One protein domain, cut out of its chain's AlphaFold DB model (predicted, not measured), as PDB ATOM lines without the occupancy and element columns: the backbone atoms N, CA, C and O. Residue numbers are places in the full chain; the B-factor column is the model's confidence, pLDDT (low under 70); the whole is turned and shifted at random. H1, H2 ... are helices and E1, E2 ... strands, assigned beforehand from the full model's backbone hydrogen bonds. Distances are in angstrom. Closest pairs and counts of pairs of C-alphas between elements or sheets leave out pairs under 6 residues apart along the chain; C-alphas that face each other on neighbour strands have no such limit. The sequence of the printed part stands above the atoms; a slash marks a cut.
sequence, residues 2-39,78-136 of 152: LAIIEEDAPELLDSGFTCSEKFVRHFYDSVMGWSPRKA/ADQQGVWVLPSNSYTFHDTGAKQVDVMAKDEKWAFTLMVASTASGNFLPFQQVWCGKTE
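AT A GLANCE: This is residues 2 to 39 and 78 to 136 of the 152 residues of an uncharacterized protein of Armillaria gallica (UniProt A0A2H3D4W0). Two small sheets lie well separated along a stretched-out body: the ribbon-like antiparallel sheet E2, E4, E5 near one end, and the two-stranded antiparallel sheet E1, E3 farther along, with H3 next to it. Residues 85 to 90 and residues 96 to 110 run between the sheets, while the short helices H1 and H2 lie off to one side, reached through residues 14 to 24, which stand free. The printed part has 97 residues, with the named elements in the order H1 H2 H3 E1 E2 E3 E4 E5, and its class is mixed, helices and strands. It is extended, with a radius of gyration of the C-alphas of 20.9 A, and spans 62 by 37 by 21 A.

IN THESE COORDINATES: Start at C-alpha 111, at (38.244, 27.074, 27.333), where E4 begins; it runs through residues 111 to 119 for 25.8 A. Its neighbours are E2, residues 78 to 84, 19.5 A long, and E5, residues 128 to 130, which ends at (40.398, 24.380, 18.707). Look next at E1, residues 34 to 38, and E3, residues 91 to 95, 12.4 A and 12.6 A long. H3, residues 21 to 31, is 14.9 A long. H1, residues 2 to 8, begins at (45.289, 41.931, 43.740), and H2 holds residues 11 to 14.

HOW THE PARTS SIT: In the larger sheet, E4 is the inner strand, and E2 and E5 are edge strands. Beside E2, antiparallel to E4 at 151 degrees, find N 81 and O 114 within hydrogen-bond range at 2.9 A. On E5, the other strand of the hairpin E4 and E5, antiparallel at 156 degrees, N 130 and O 113 are 2.8 A apart. In the other sheet, E1 and E3 are antiparallel at 136 degrees, with N 37 and O 92 at 2.8 A. H3 comes nearest to E1 with the C-alphas of Tyr 28 and Trp 34, 5.1 A apart. E1 and E3 are apart from E2, E4 and E5. H1 and H2 only just touch, and only at the corner by their link, with 3 pairs of C-alphas within 8 A; the closest are those of Ile 5 and Leu 12, 7.5 A. In H1 and H3 every O i to N i+4 pair is within hydrogen-bond range; H2 is too short for such a pair.

THE WHOLE: The two C-alphas farthest apart are those of Ser 15 and Ser 121, at 66.0 A. Residues 40 to 77 are not printed, and C-alphas 39 and 78 are 28.8 A apart across this cut. The link from E3 to E4, of 15 residues, is long. Check the B-factor column for low confidence, under 70, at residues 2 to 3, 86 to 90, 102 to 110 and 133 to 136; the mean pLDDT of the printed part is 80.4.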
ATOM      1  N   LEU A   2      44.091  41.162  43.335       61.75
ATOM      2  CA  LEU A   2      45.289  41.931  43.740       61.75
ATOM      3  C   LEU A   2      45.426  43.266  42.991       61.75
ATOM      4  O   LEU A   2      45.480  44.293  43.643       61.75
ATOM      5  N   ALA A   3      45.322  43.261  41.658       59.72
ATOM      6  CA  ALA A   3      45.382  44.488  40.852       59.72
ATOM      7  C   ALA A   3      44.320  45.549  41.222       59.72
ATOM      8  O   ALA A   3      44.607  46.731  41.192       59.72
ATOM      9  N   ILE A   4      43.111  45.127  41.621       71.00
ATOM     10  CA  ILE A   4      42.040  46.049  42.051       71.00
ATOM     11  C   ILE A   4      42.387  46.659  43.414       71.00
ATOM     12  O   ILE A   4      42.166  47.837  43.643       71.00
ATOM     13  N   ILE A   5      42.956  45.863  44.325       74.81
ATOM     14  CA  ILE A   5      43.385  46.351  45.642       74.81
ATOM     15  C   ILE A   5      44.578  47.308  45.493       74.81
ATOM     16  O   ILE A   5      44.624  48.318  46.182       74.81
ATOM     17  N   GLU A   6      45.510  47.017  44.583       78.88
ATOM     18  CA  GLU A   6      46.636  47.904  44.257       78.88
ATOM     19  C   GLU A   6      46.175  49.255  43.685       78.88
ATOM     20  O   GLU A   6      46.826  50.267  43.934       78.88
ATOM     21  N   GLU A   7      45.067  49.278  42.944       80.06
ATOM     22  CA  GLU A   7      44.502  50.491  42.343       80.06
ATOM     23  C   GLU A   7      43.646  51.302  43.332       80.06
ATOM     24  O   GLU A   7      43.857  52.506  43.483       80.06
ATOM     25  N   ASP A   8      42.713  50.649  44.032       83.94
ATOM     26  CA  ASP A   8      41.675  51.331  44.817       83.94
ATOM     27  C   ASP A   8      42.041  51.548  46.294       83.94
ATOM     28  O   ASP A   8      41.515  52.468  46.925       83.94
ATOM     29  N   ALA A   9      42.888  50.690  46.876       83.62
ATOM     30  CA  ALA A   9      43.224  50.721  48.306       83.62
ATOM     31  C   ALA A   9      44.612  50.105  48.606       83.62
ATOM     32  O   ALA A   9      44.714  49.111  49.345       83.62
ATOM     33  N   PRO A  10      45.702  50.656  48.035       82.75
ATOM     34  CA  PRO A  10      47.049  50.095  48.155       82.75
ATOM     35  C   PRO A  10      47.562  50.038  49.602       82.75
ATOM     36  O   PRO A  10      48.346  49.154  49.949       82.75
ATOM     37  N   GLU A  11      47.077  50.909  50.490       85.44
ATOM     38  CA  GLU A  11      47.429  50.922  51.915       85.44
ATOM     39  C   GLU A  11      47.061  49.619  52.649       85.44
ATOM     40  O   GLU A  11      47.652  49.276  53.681       85.44
ATOM     41  N   LEU A  12      46.110  48.849  52.114       80.81
ATOM     42  CA  LEU A  12      45.757  47.533  52.645       80.81
ATOM     43  C   LEU A  12      46.862  46.494  52.412       80.81
ATOM     44  O   LEU A  12      46.944  45.525  53.163       80.81
ATOM     45  N   LEU A  13      47.726  46.696  51.416       79.06
ATOM     46  CA  LEU A  13      48.850  45.804  51.123       79.06
ATOM     47  C   LEU A  13      50.061  46.115  52.013       79.06
ATOM     48  O   LEU A  13      50.735  45.195  52.477       79.06
ATOM     49  N   ASP A  14      50.281  47.394  52.326       77.81
ATOM     50  CA  ASP A  14      51.398  47.853  53.164       77.81
ATOM     51  C   ASP A  14      51.145  47.689  54.672       77.81
ATOM     52  O   ASP A  14      52.079  47.581  55.468       77.81
ATOM     53  N   SER A  15      49.879  47.639  55.095       74.69
ATOM     54  CA  SER A  15      49.484  47.588  56.514       74.69
ATOM     55  C   SER A  15      49.684  46.226  57.196       74.69
ATOM     56  O   SER A  15      49.360  46.074  58.377       74.69
ATOM     57  N   GLY A  16      50.198  45.214  56.486       74.62
ATOM     58  CA  GLY A  16      50.293  43.841  57.000       74.62
ATOM     59  C   GLY A  16      48.922  43.216  57.282       74.62
ATOM     60  O   GLY A  16      48.814  42.242  58.034       74.62
ATOM     61  N   PHE A  17      47.862  43.793  56.708       78.25
ATOM     62  CA  PHE A  17      46.502  43.318  56.864       78.25
ATOM     63  C   PHE A  17      46.377  41.912  56.280       78.25
ATOM     64  O   PHE A  17      46.632  41.663  55.103       78.25
ATOM     65  N   THR A  18      45.980  40.966  57.128       75.94
ATOM     66  CA  THR A  18      45.751  39.581  56.727       75.94
ATOM     67  C   THR A  18      44.345  39.167  57.121       75.94
ATOM     68  O   THR A  18      43.943  39.217  58.283       75.94
ATOM     69  N   CYS A  19      43.575  38.734  56.129       79.62
ATOM     70  CA  CYS A  19      42.246  38.189  56.338       79.62
ATOM     71  C   CYS A  19      42.326  36.671  56.443       79.62
ATOM     72  O   CYS A  19      42.630  35.987  55.467       79.62
ATOM     73  N   SER A  20      41.997  36.123  57.613       85.88
ATOM     74  CA  SER A  20      41.744  34.684  57.707       85.88
ATOM     75  C   SER A  20      40.476  34.318  56.928       85.88
ATOM     76  O   SER A  20      39.511  35.085  56.901       85.88
ATOM     77  N   GLU A  21      40.423  33.111  56.365       82.50
ATOM     78  CA  GLU A  21      39.220  32.591  55.697       82.50
ATOM     79  C   GLU A  21      37.980  32.676  56.607       82.50
ATOM     80  O   GLU A  21      36.880  33.014  56.170       82.50
ATOM     81  N   LYS A  22      38.172  32.446  57.913       86.12
ATOM     82  CA  LYS A  22      37.116  32.551  58.923       86.12
ATOM     83  C   LYS A  22      36.555  33.969  59.032       86.12
ATOM     84  O   LYS A  22      35.338  34.119  59.123       86.12
ATOM     85  N   PHE A  23      37.420  34.986  59.025       87.94
ATOM     86  CA  PHE A  23      36.995  36.386  59.045       87.94
ATOM     87  C   PHE A  23      36.176  36.717  57.795       87.94
ATOM     88  O   PHE A  23      35.068  37.229  57.916       87.94
ATOM     89  N   VAL A  24      36.667  36.332  56.614       86.00
ATOM     90  CA  VAL A  24      35.987  36.575  55.332       86.00
ATOM     91  C   VAL A  24      34.612  35.908  55.293       86.00
ATOM     92  O   VAL A  24      33.620  36.543  54.941       86.00
ATOM     93  N   ARG A  25      34.516  34.643  55.722       84.81
ATOM     94  CA  ARG A  25      33.238  33.922  55.757       84.81
ATOM     95  C   ARG A  25      32.245  34.558  56.729       84.81
ATOM     96  O   ARG A  25      31.064  34.637  56.415       84.81
ATOM     97  N   HIS A  26      32.720  35.001  57.894       88.75
ATOM     98  CA  HIS A  26      31.883  35.694  58.869       88.75
ATOM     99  C   HIS A  26      31.424  37.061  58.356       88.75
ATOM    100  O   HIS A  26      30.270  37.417  58.543       88.75
ATOM    101  N   PHE A  27      32.295  37.795  57.665       88.88
ATOM    102  CA  PHE A  27      31.943  39.068  57.048       88.88
ATOM    103  C   PHE A  27      30.856  38.890  55.979       88.88
ATOM    104  O   PHE A  27      29.833  39.570  56.026       88.88
ATOM    105  N   TYR A  28      31.019  37.925  55.065       89.12
ATOM    106  CA  TYR A  28      29.998  37.652  54.051       89.12
ATOM    107  C   TYR A  28      28.657  37.255  54.663       89.12
ATOM    108  O   TYR A  28      27.634  37.801  54.271       89.12
ATOM    109  N   ASP A  29      28.649  36.364  55.648       90.06
ATOM    110  CA  ASP A  29      27.402  35.902  56.256       90.06
ATOM    111  C   ASP A  29      26.757  36.977  57.149       90.06
ATOM    112  O   ASP A  29      25.608  37.364  56.953       90.06
ATOM    113  N   SER A  30      27.507  37.508  58.115       88.75
ATOM    114  CA  SER A  30      26.963  38.331  59.201       88.75
ATOM    115  C   SER A  30      26.893  39.827  58.895       88.75
ATOM    116  O   SER A  30      26.101  40.521  59.529       88.75
ATOM    117  N   VAL A  31      27.700  40.334  57.956       91.19
ATOM    118  CA  VAL A  31      27.678  41.754  57.553       91.19
ATOM    119  C   VAL A  31      26.957  41.923  56.221       91.19
ATOM    120  O   VAL A  31      26.092  42.788  56.105       91.19
ATOM    121  N   MET A  32      27.275  41.083  55.231       90.50
ATOM    122  CA  MET A  32      26.702  41.195  53.883       90.50
ATOM    123  C   MET A  32      25.403  40.392  53.703       90.50
ATOM    124  O   MET A  32      24.676  40.629  52.743       90.50
ATOM    125  N   GLY A  33      25.085  39.438  54.589       90.88
ATOM    126  CA  GLY A  33      23.920  38.554  54.430       90.88
ATOM    127  C   GLY A  33      24.065  37.547  53.281       90.88
ATOM    128  O   GLY A  33      23.068  37.023  52.765       90.88
ATOM    129  N   TRP A  34      25.294  37.282  52.842       91.69
ATOM    130  CA  TRP A  34      25.621  36.456  51.687       91.69
ATOM    131  C   TRP A  34      25.990  35.032  52.084       91.69
ATOM    132  O   TRP A  34      26.755  34.790  53.014       91.69
ATOM    133  N   SER A  35      25.518  34.071  51.297       88.00
ATOM    134  CA  SER A  35      25.893  32.661  51.415       88.00
ATOM    135  C   SER A  35      26.414  32.133  50.076       88.00
ATOM    136  O   SER A  35      26.150  32.731  49.030       88.00
ATOM    137  N   PRO A  36      27.161  31.015  50.057       86.44
ATOM    138  CA  PRO A  36      27.527  30.360  48.808       86.44
ATOM    139  C   PRO A  36      26.275  29.952  48.019       86.44
ATOM    140  O   PRO A  36      25.411  29.229  48.523       86.44
ATOM    141  N   ARG A  37      26.177  30.382  46.762       85.44
ATOM    142  CA  ARG A  37      25.082  30.055  45.840       85.44
ATOM    143  C   ARG A  37      25.638  29.478  44.547       85.44
ATOM    144  O   ARG A  37      26.666  29.926  44.047       85.44
ATOM    145  N   LYS A  38      24.935  28.491  43.990       81.50
ATOM    146  CA  LYS A  38      25.276  27.883  42.701       81.50
ATOM    147  C   LYS A  38      24.800  28.783  41.565       81.50
ATOM    148  O   LYS A  38      23.618  29.112  41.499       81.50
ATOM    149  N   ALA A  39      25.697  29.123  40.646       71.06
ATOM    150  CA  ALA A  39      25.364  29.904  39.465       71.06
ATOM    151  C   ALA A  39      24.392  29.125  38.563       71.06
ATOM    152  O   ALA A  39      24.729  28.059  38.029       71.06
ATOM    153  N   ALA A  78      28.571  15.009  14.294       94.19
ATOM    154  CA  ALA A  78      29.657  15.870  14.732       94.19
ATOM    155  C   ALA A  78      29.082  17.034  15.535       94.19
ATOM    156  O   ALA A  78      28.179  17.716  15.054       94.19
ATOM    157  N   ASP A  79      29.618  17.259  16.729       94.44
ATOM    158  CA  ASP A  79      29.213  18.368  17.586       94.44
ATOM    159  C   ASP A  79      30.418  18.972  18.319       94.44
ATOM    160  O   ASP A  79      31.467  18.338  18.490       94.44
ATOM    161  N   GLN A  80      30.273  20.227  18.730       92.12
ATOM    162  CA  GLN A  80      31.307  21.007  19.394       92.12
ATOM    163  C   GLN A  80      30.974  21.207  20.870       92.12
ATOM    164  O   GLN A  80      29.886  21.651  21.227       92.12
ATOM    165  N   GLN A  81      31.956  20.970  21.738       87.12
ATOM    166  CA  GLN A  81      31.823  21.203  23.173       87.12
ATOM    167  C   GLN A  81      32.951  22.100  23.687       87.12
ATOM    168  O   GLN A  81      34.126  21.839  23.442       87.12
ATOM    169  N   GLY A  82      32.605  23.138  24.452       85.25
ATOM    170  CA  GLY A  82      33.587  23.934  25.189       85.25
ATOM    171  C   GLY A  82      34.152  23.147  26.374       85.25
ATOM    172  O   GLY A  82      33.394  22.700  27.238       85.25
ATOM    173  N   VAL A  83      35.473  22.983  26.420       83.44
ATOM    174  CA  VAL A  83      36.204  22.324  27.507       83.44
ATOM    175  C   VAL A  83      36.989  23.369  28.283       83.44
ATOM    176  O   VAL A  83      37.853  24.044  27.731       83.44
ATOM    177  N   TRP A  84      36.692  23.489  29.573       79.25
ATOM    178  CA  TRP A  84      37.323  24.450  30.475       79.25
ATOM    179  C   TRP A  84      38.719  23.979  30.882       79.25
ATOM    180  O   TRP A  84      38.883  22.850  31.343       79.25
ATOM    181  N   VAL A  85      39.719  24.844  30.716       73.38
ATOM    182  CA  VAL A  85      41.123  24.576  31.072       73.38
ATOM    183  C   VAL A  85      41.342  24.767  32.571       73.38
ATOM    184  O   VAL A  85      42.077  24.005  33.196       73.38
ATOM    185  N   LEU A  86      40.662  25.751  33.161       65.25
ATOM    186  CA  LEU A  86      40.631  25.977  34.599       65.25
ATOM    187  C   LEU A  86      39.201  25.755  35.102       65.25
ATOM    188  O   LEU A  86      38.266  26.319  34.526       65.25
ATOM    189  N   PRO A  87      38.993  24.947  36.155       54.69
ATOM    190  CA  PRO A  87      37.680  24.831  36.763       54.69
ATOM    191  C   PRO A  87      37.324  26.170  37.412       54.69
ATOM    192  O   PRO A  87      37.831  26.509  38.481       54.69
ATOM    193  N   SER A  88      36.440  26.942  36.780       58.22
ATOM    194  CA  SER A  88      35.773  28.040  37.470       58.22
ATOM    195  C   SER A  88      34.820  27.427  38.493       58.22
ATOM    196  O   SER A  88      33.999  26.556  38.185       58.22
ATOM    197  N   ASN A  89      34.970  27.823  39.758       65.50
ATOM    198  CA  ASN A  89      34.034  27.416  40.791       65.50
ATOM    199  C   ASN A  89      32.626  27.864  40.361       65.50
ATOM    200  O   ASN A  89      32.399  29.032  40.061       65.50
ATOM    201  N   SER A  90      31.674  26.931  40.312       69.00
ATOM    202  CA  SER A  90      30.276  27.237  39.973       69.00
ATOM    203  C   SER A  90      29.501  27.836  41.150       69.00
ATOM    204  O   SER A  90      28.293  28.055  41.038       69.00
ATOM    205  N   TYR A  91      30.195  28.106  42.257       75.69
ATOM    206  CA  TYR A  91      29.698  28.817  43.419       75.69
ATOM    207  C   TYR A  91      30.296  30.217  43.509       75.69
ATOM    208  O   TYR A  91      31.498  30.407  43.334       75.69
ATOM    209  N   THR A  92      29.444  31.172  43.863       80.75
ATOM    210  CA  THR A  92      29.833  32.519  44.290       80.75
ATOM    211  C   THR A  92      29.110  32.864  45.592       80.75
ATOM    212  O   THR A  92      28.154  32.178  45.962       80.75
ATOM    213  N   PHE A  93      29.539  33.908  46.295       83.69
ATOM    214  CA  PHE A  93      28.759  34.485  47.390       83.69
ATOM    215  C   PHE A  93      27.710  35.446  46.823       83.69
ATOM    216  O   PHE A  93      28.014  36.247  45.943       83.69
ATOM    217  N   HIS A  94      26.470  35.326  47.292       86.44
ATOM    218  CA  HIS A  94      25.354  36.202  46.927       86.44
ATOM    219  C   HIS A  94      24.327  36.213  48.069       86.44
ATOM    220  O   HIS A  94      24.361  35.328  48.929       86.44
ATOM    221  N   ASP A  95      23.393  37.165  48.051       90.50
ATOM    222  CA  ASP A  95      22.274  37.266  48.992       90.50
ATOM    223  C   ASP A  95      21.647  35.910  49.325       90.50
ATOM    224  O   ASP A  95      21.256  35.114  48.454       90.50
ATOM    225  N   THR A  96      21.521  35.657  50.623       88.00
ATOM    226  CA  THR A  96      20.917  34.434  51.130       88.00
ATOM    227  C   THR A  96      19.459  34.342  50.689       88.00
ATOM    228  O   THR A  96      18.646  35.221  50.946       88.00
ATOM    229  N   GLY A  97      19.120  33.250  49.997       85.31
ATOM    230  CA  GLY A  97      17.781  33.035  49.435       85.31
ATOM    231  C   GLY A  97      17.623  33.424  47.960       85.31
ATOM    232  O   GLY A  97      16.607  33.064  47.364       85.31
ATOM    233  N   ALA A  98      18.628  34.042  47.329       83.81
ATOM    234  CA  ALA A  98      18.577  34.402  45.910       83.81
ATOM    235  C   ALA A  98      18.371  33.178  44.998       83.81
ATOM    236  O   ALA A  98      19.128  32.203  45.056       83.81
ATOM    237  N   LYS A  99      17.329  33.204  44.160       78.88
ATOM    238  CA  LYS A  99      16.964  32.086  43.263       78.88
ATOM    239  C   LYS A  99      17.752  32.078  41.955       78.88
ATOM    240  O   LYS A  99      17.949  31.013  41.381       78.88
ATOM    241  N   GLN A 100      18.174  33.250  41.499       75.44
ATOM    242  CA  GLN A 100      19.028  33.431  40.335       75.44
ATOM    243  C   GLN A 100      20.225  34.257  40.776       75.44
ATOM    244  O   GLN A 100      20.056  35.272  41.443       75.44
ATOM    245  N   VAL A 101      21.415  33.768  40.450       75.94
ATOM    246  CA  VAL A 101      22.680  34.411  40.796       75.94
ATOM    247  C   VAL A 101      23.451  34.571  39.507       75.94
ATOM    248  O   VAL A 101      23.893  33.575  38.922       75.94
ATOM    249  N   ASP A 102      23.527  35.818  39.055       68.88
ATOM    250  CA  ASP A 102      24.315  36.191  37.895       68.88
ATOM    251  C   ASP A 102      25.784  36.346  38.298       68.88
ATOM    252  O   ASP A 102      26.099  36.779  39.408       68.88
ATOM    253  N   VAL A 103      26.691  35.927  37.426       66.62
ATOM    254  CA  VAL A 103      28.131  35.920  37.708       66.62
ATOM    255  C   VAL A 103      28.849  36.541  36.520       66.62
ATOM    256  O   VAL A 103      29.078  35.864  35.519       66.62
ATOM    257  N   MET A 104      29.260  37.807  36.670       53.50
ATOM    258  CA  MET A 104      29.900  38.610  35.612       53.50
ATOM    259  C   MET A 104      31.250  38.058  35.112       53.50
ATOM    260  O   MET A 104      31.731  38.490  34.076       53.50
ATOM    261  N   ALA A 105      31.843  37.061  35.778       52.28
ATOM    262  CA  ALA A 105      33.098  36.419  35.361       52.28
ATOM    263  C   ALA A 105      32.926  34.974  34.852       52.28
ATOM    264  O   ALA A 105      33.907  34.289  34.568       52.28
ATOM    265  N   LYS A 106      31.691  34.467  34.713       53.62
ATOM    266  CA  LYS A 106      31.463  33.132  34.126       53.62
ATOM    267  C   LYS A 106      31.737  33.105  32.615       53.62
ATOM    268  O   LYS A 106      31.871  32.028  32.028       53.62
ATOM    269  N   ASP A 107      31.803  34.282  31.997       51.62
ATOM    270  CA  ASP A 107      32.089  34.449  30.579       51.62
ATOM    271  C   ASP A 107      33.576  34.573  30.245       51.62
ATOM    272  O   ASP A 107      33.918  34.400  29.075       51.62
ATOM    273  N   GLU A 108      34.469  34.724  31.233       54.53
ATOM    274  CA  GLU A 108      35.902  34.505  31.018       54.53
ATOM    275  C   GLU A 108      36.174  33.004  30.891       54.53
ATOM    276  O   GLU A 108      36.506  32.276  31.832       54.53
ATOM    277  N   LYS A 109      35.963  32.517  29.669       58.34
ATOM    278  CA  LYS A 109      36.139  31.121  29.296       58.34
ATOM    279  C   LYS A 109      37.573  30.902  28.846       58.34
ATOM    280  O   LYS A 109      37.857  30.909  27.653       58.34
ATOM    281  N   TRP A 110      38.469  30.620  29.791       67.06
ATOM    282  CA  TRP A 110      39.690  29.876  29.469       67.06
ATOM    283  C   TRP A 110      39.279  28.450  29.099       67.06
ATOM    284  O   TRP A 110      39.291  27.532  29.922       67.06
ATOM    285  N   ALA A 111      38.807  28.294  27.867       77.38
ATOM    286  CA  ALA A 111      38.244  27.074  27.333       77.38
ATOM    287  C   ALA A 111      38.698  26.889  25.886       77.38
ATOM    288  O   ALA A 111      38.805  27.854  25.132       77.38
ATOM    289  N   PHE A 112      38.933  25.643  25.492       84.88
ATOM    290  CA  PHE A 112      39.093  25.286  24.086       84.88
ATOM    291  C   PHE A 112      37.826  24.591  23.591       84.88
ATOM    292  O   PHE A 112      37.107  23.948  24.359       84.88
ATOM    293  N   THR A 113      37.551  24.689  22.296       89.06
ATOM    294  CA  THR A 113      36.447  23.954  21.676       89.06
ATOM    295  C   THR A 113      36.947  22.586  21.233       89.06
ATOM    296  O   THR A 113      37.876  22.481  20.432       89.06
ATOM    297  N   LEU A 114      36.335  21.526  21.748       92.19
ATOM    298  CA  LEU A 114      36.554  20.160  21.297       92.19
ATOM    299  C   LEU A 114      35.513  19.816  20.232       92.19
ATOM    300  O   LEU A 114      34.316  19.824  20.512       92.19
ATOM    301  N   MET A 115      35.968  19.484  19.028       94.12
ATOM    302  CA  MET A 115      35.130  18.862  18.011       94.12
ATOM    303  C   MET A 115      35.106  17.351  18.262       94.12
ATOM    304  O   MET A 115      36.156  16.696  18.203       94.12
ATOM    305  N   VAL A 116      33.921  16.798  18.515       94.69
ATOM    306  CA  VAL A 116      33.696  15.361  18.696       94.69
ATOM    307  C   VAL A 116      32.840  14.840  17.554       94.69
ATOM    308  O   VAL A 116      31.721  15.302  17.356       94.69
ATOM    309  N   ALA A 117      33.357  13.867  16.804       95.88
ATOM    310  CA  ALA A 117      32.592  13.186  15.769       95.88
ATOM    311  C   ALA A 117      32.542  11.681  16.021       95.88
ATOM    312  O   ALA A 117      33.523  11.064  16.443       95.88
ATOM    313  N   SER A 118      31.392  11.087  15.726       95.94
ATOM    314  CA  SER A 118      31.160   9.650  15.814       95.94
ATOM    315  C   SER A 118      30.387   9.158  14.598       95.94
ATOM    316  O   SER A 118      29.607   9.899  13.997       95.94
ATOM    317  N   THR A 119      30.624   7.912  14.208       95.44
ATOM    318  CA  THR A 119      29.884   7.260  13.130       95.44
ATOM    319  C   THR A 119      28.683   6.502  13.685       95.44
ATOM    320  O   THR A 119      28.715   6.008  14.814       95.44
ATOM    321  N   ALA A 120      27.659   6.283  12.859       92.12
ATOM    322  CA  ALA A 120      26.540   5.409  13.225       92.12
ATOM    323  C   ALA A 120      26.955   3.932  13.410       92.12
ATOM    324  O   ALA A 120      26.182   3.132  13.927       92.12
ATOM    325  N   SER A 121      28.179   3.556  13.012       93.50
ATOM    326  CA  SER A 121      28.766   2.241  13.299       93.50
ATOM    327  C   SER A 121      29.449   2.150  14.672       93.50
ATOM    328  O   SER A 121      30.022   1.108  14.975       93.50
ATOM    329  N   GLY A 122      29.426   3.220  15.476       93.19
ATOM    330  CA  GLY A 122      29.985   3.251  16.832       93.19
ATOM    331  C   GLY A 122      31.456   3.663  16.926       93.19
ATOM    332  O   GLY A 122      32.044   3.553  18.000       93.19
ATOM    333  N   ASN A 123      32.066   4.148  15.841       94.75
ATOM    334  CA  ASN A 123      33.468   4.566  15.862       94.75
ATOM    335  C   ASN A 123      33.574   6.057  16.183       94.75
ATOM    336  O   ASN A 123      32.847   6.867  15.609       94.75
ATOM    337  N   PHE A 124      34.540   6.431  17.018       94.19
ATOM    338  CA  PHE A 124      34.938   7.828  17.163       94.19
ATOM    339  C   PHE A 124      35.908   8.226  16.054       94.19
ATOM    340  O   PHE A 124      36.828   7.481  15.706       94.19
ATOM    341  N   LEU A 125      35.697   9.415  15.504       93.38
ATOM    342  CA  LEU A 125      36.651  10.078  14.625       93.38
ATOM    343  C   LEU A 125      37.665  10.867  15.473       93.38
ATOM    344  O   LEU A 125      37.385  11.164  16.637       93.38
ATOM    345  N   PRO A 126      38.846  11.204  14.924       95.50
ATOM    346  CA  PRO A 126      39.854  11.958  15.657       95.50
ATOM    347  C   PRO A 126      39.289  13.250  16.250       95.50
ATOM    348  O   PRO A 126      38.658  14.048  15.555       95.50
ATOM    349  N   PHE A 127      39.553  13.462  17.536       93.06
ATOM    350  CA  PHE A 127      39.174  14.687  18.219       93.06
ATOM    351  C   PHE A 127      39.986  15.871  17.699       93.06
ATOM    352  O   PHE A 127      41.214  15.799  17.601       93.06
ATOM    353  N   GLN A 128      39.314  16.990  17.437       91.31
ATOM    354  CA  GLN A 128      39.979  18.236  17.071       91.31
ATOM    355  C   GLN A 128      39.842  19.247  18.204       91.31
ATOM    356  O   GLN A 128      38.738  19.655  18.550       91.31
ATOM    357  N   GLN A 129      40.971  19.673  18.768       90.62
ATOM    358  CA  GLN A 129      41.004  20.744  19.762       90.62
ATOM    359  C   GLN A 129      41.259  22.085  19.072       90.62
ATOM    360  O   GLN A 129      42.280  22.272  18.400       90.62
ATOM    361  N   VAL A 130      40.342  23.026  19.255       86.81
ATOM    362  CA  VAL A 130      40.398  24.380  18.707       86.81
ATOM    363  C   VAL A 130      40.600  25.349  19.867       86.81
ATOM    364  O   VAL A 130      39.682  25.627  20.629       86.81
ATOM    365  N   TRP A 131      41.833  25.829  20.013       80.62
ATOM    366  CA  TRP A 131      42.252  26.694  21.124       80.62
ATOM    367  C   TRP A 131      42.083  28.190  20.827       80.62
ATOM    368  O   TRP A 131      41.902  28.981  21.738       80.62
ATOM    369  N   CYS A 132      42.172  28.575  19.553       72.75
ATOM    370  CA  CYS A 132      42.034  29.940  19.039       72.75
ATOM    371  C   CYS A 132      42.027  29.867  17.498       72.75
ATOM    372  O   CYS A 132      42.425  28.844  16.923       72.75
ATOM    373  N   GLY A 133      41.599  30.933  16.816       65.19
ATOM    374  CA  GLY A 133      41.769  31.081  15.373       65.19
ATOM    375  C   GLY A 133      43.253  31.064  14.989       65.19
ATOM    376  O   GLY A 133      43.917  32.090  15.004       65.19
ATOM    377  N   LYS A 134      43.787  29.888  14.640       59.66
ATOM    378  CA  LYS A 134      45.222  29.668  14.360       59.66
ATOM    379  C   LYS A 134      45.769  30.414  13.135       59.66
ATOM    380  O   LYS A 134      46.976  30.389  12.914       59.66
ATOM    381  N   THR A 135      44.920  31.012  12.301       67.81
ATOM    382  CA  THR A 135      45.336  31.660  11.049       67.81
ATOM    383  C   THR A 135      44.688  33.031  10.905       67.81
ATOM    384  O   THR A 135      43.597  33.240  11.424       67.81
ATOM    385  N   GLU A 136      45.295  33.939  10.129       68.25
ATOM    386  CA  GLU A 136      44.673  35.236   9.797       68.25
ATOM    387  C   GLU A 136      43.277  35.075   9.169       68.25
ATOM    388  O   GLU A 136      42.424  35.937   9.339       68.25
TER     389      GLU A 136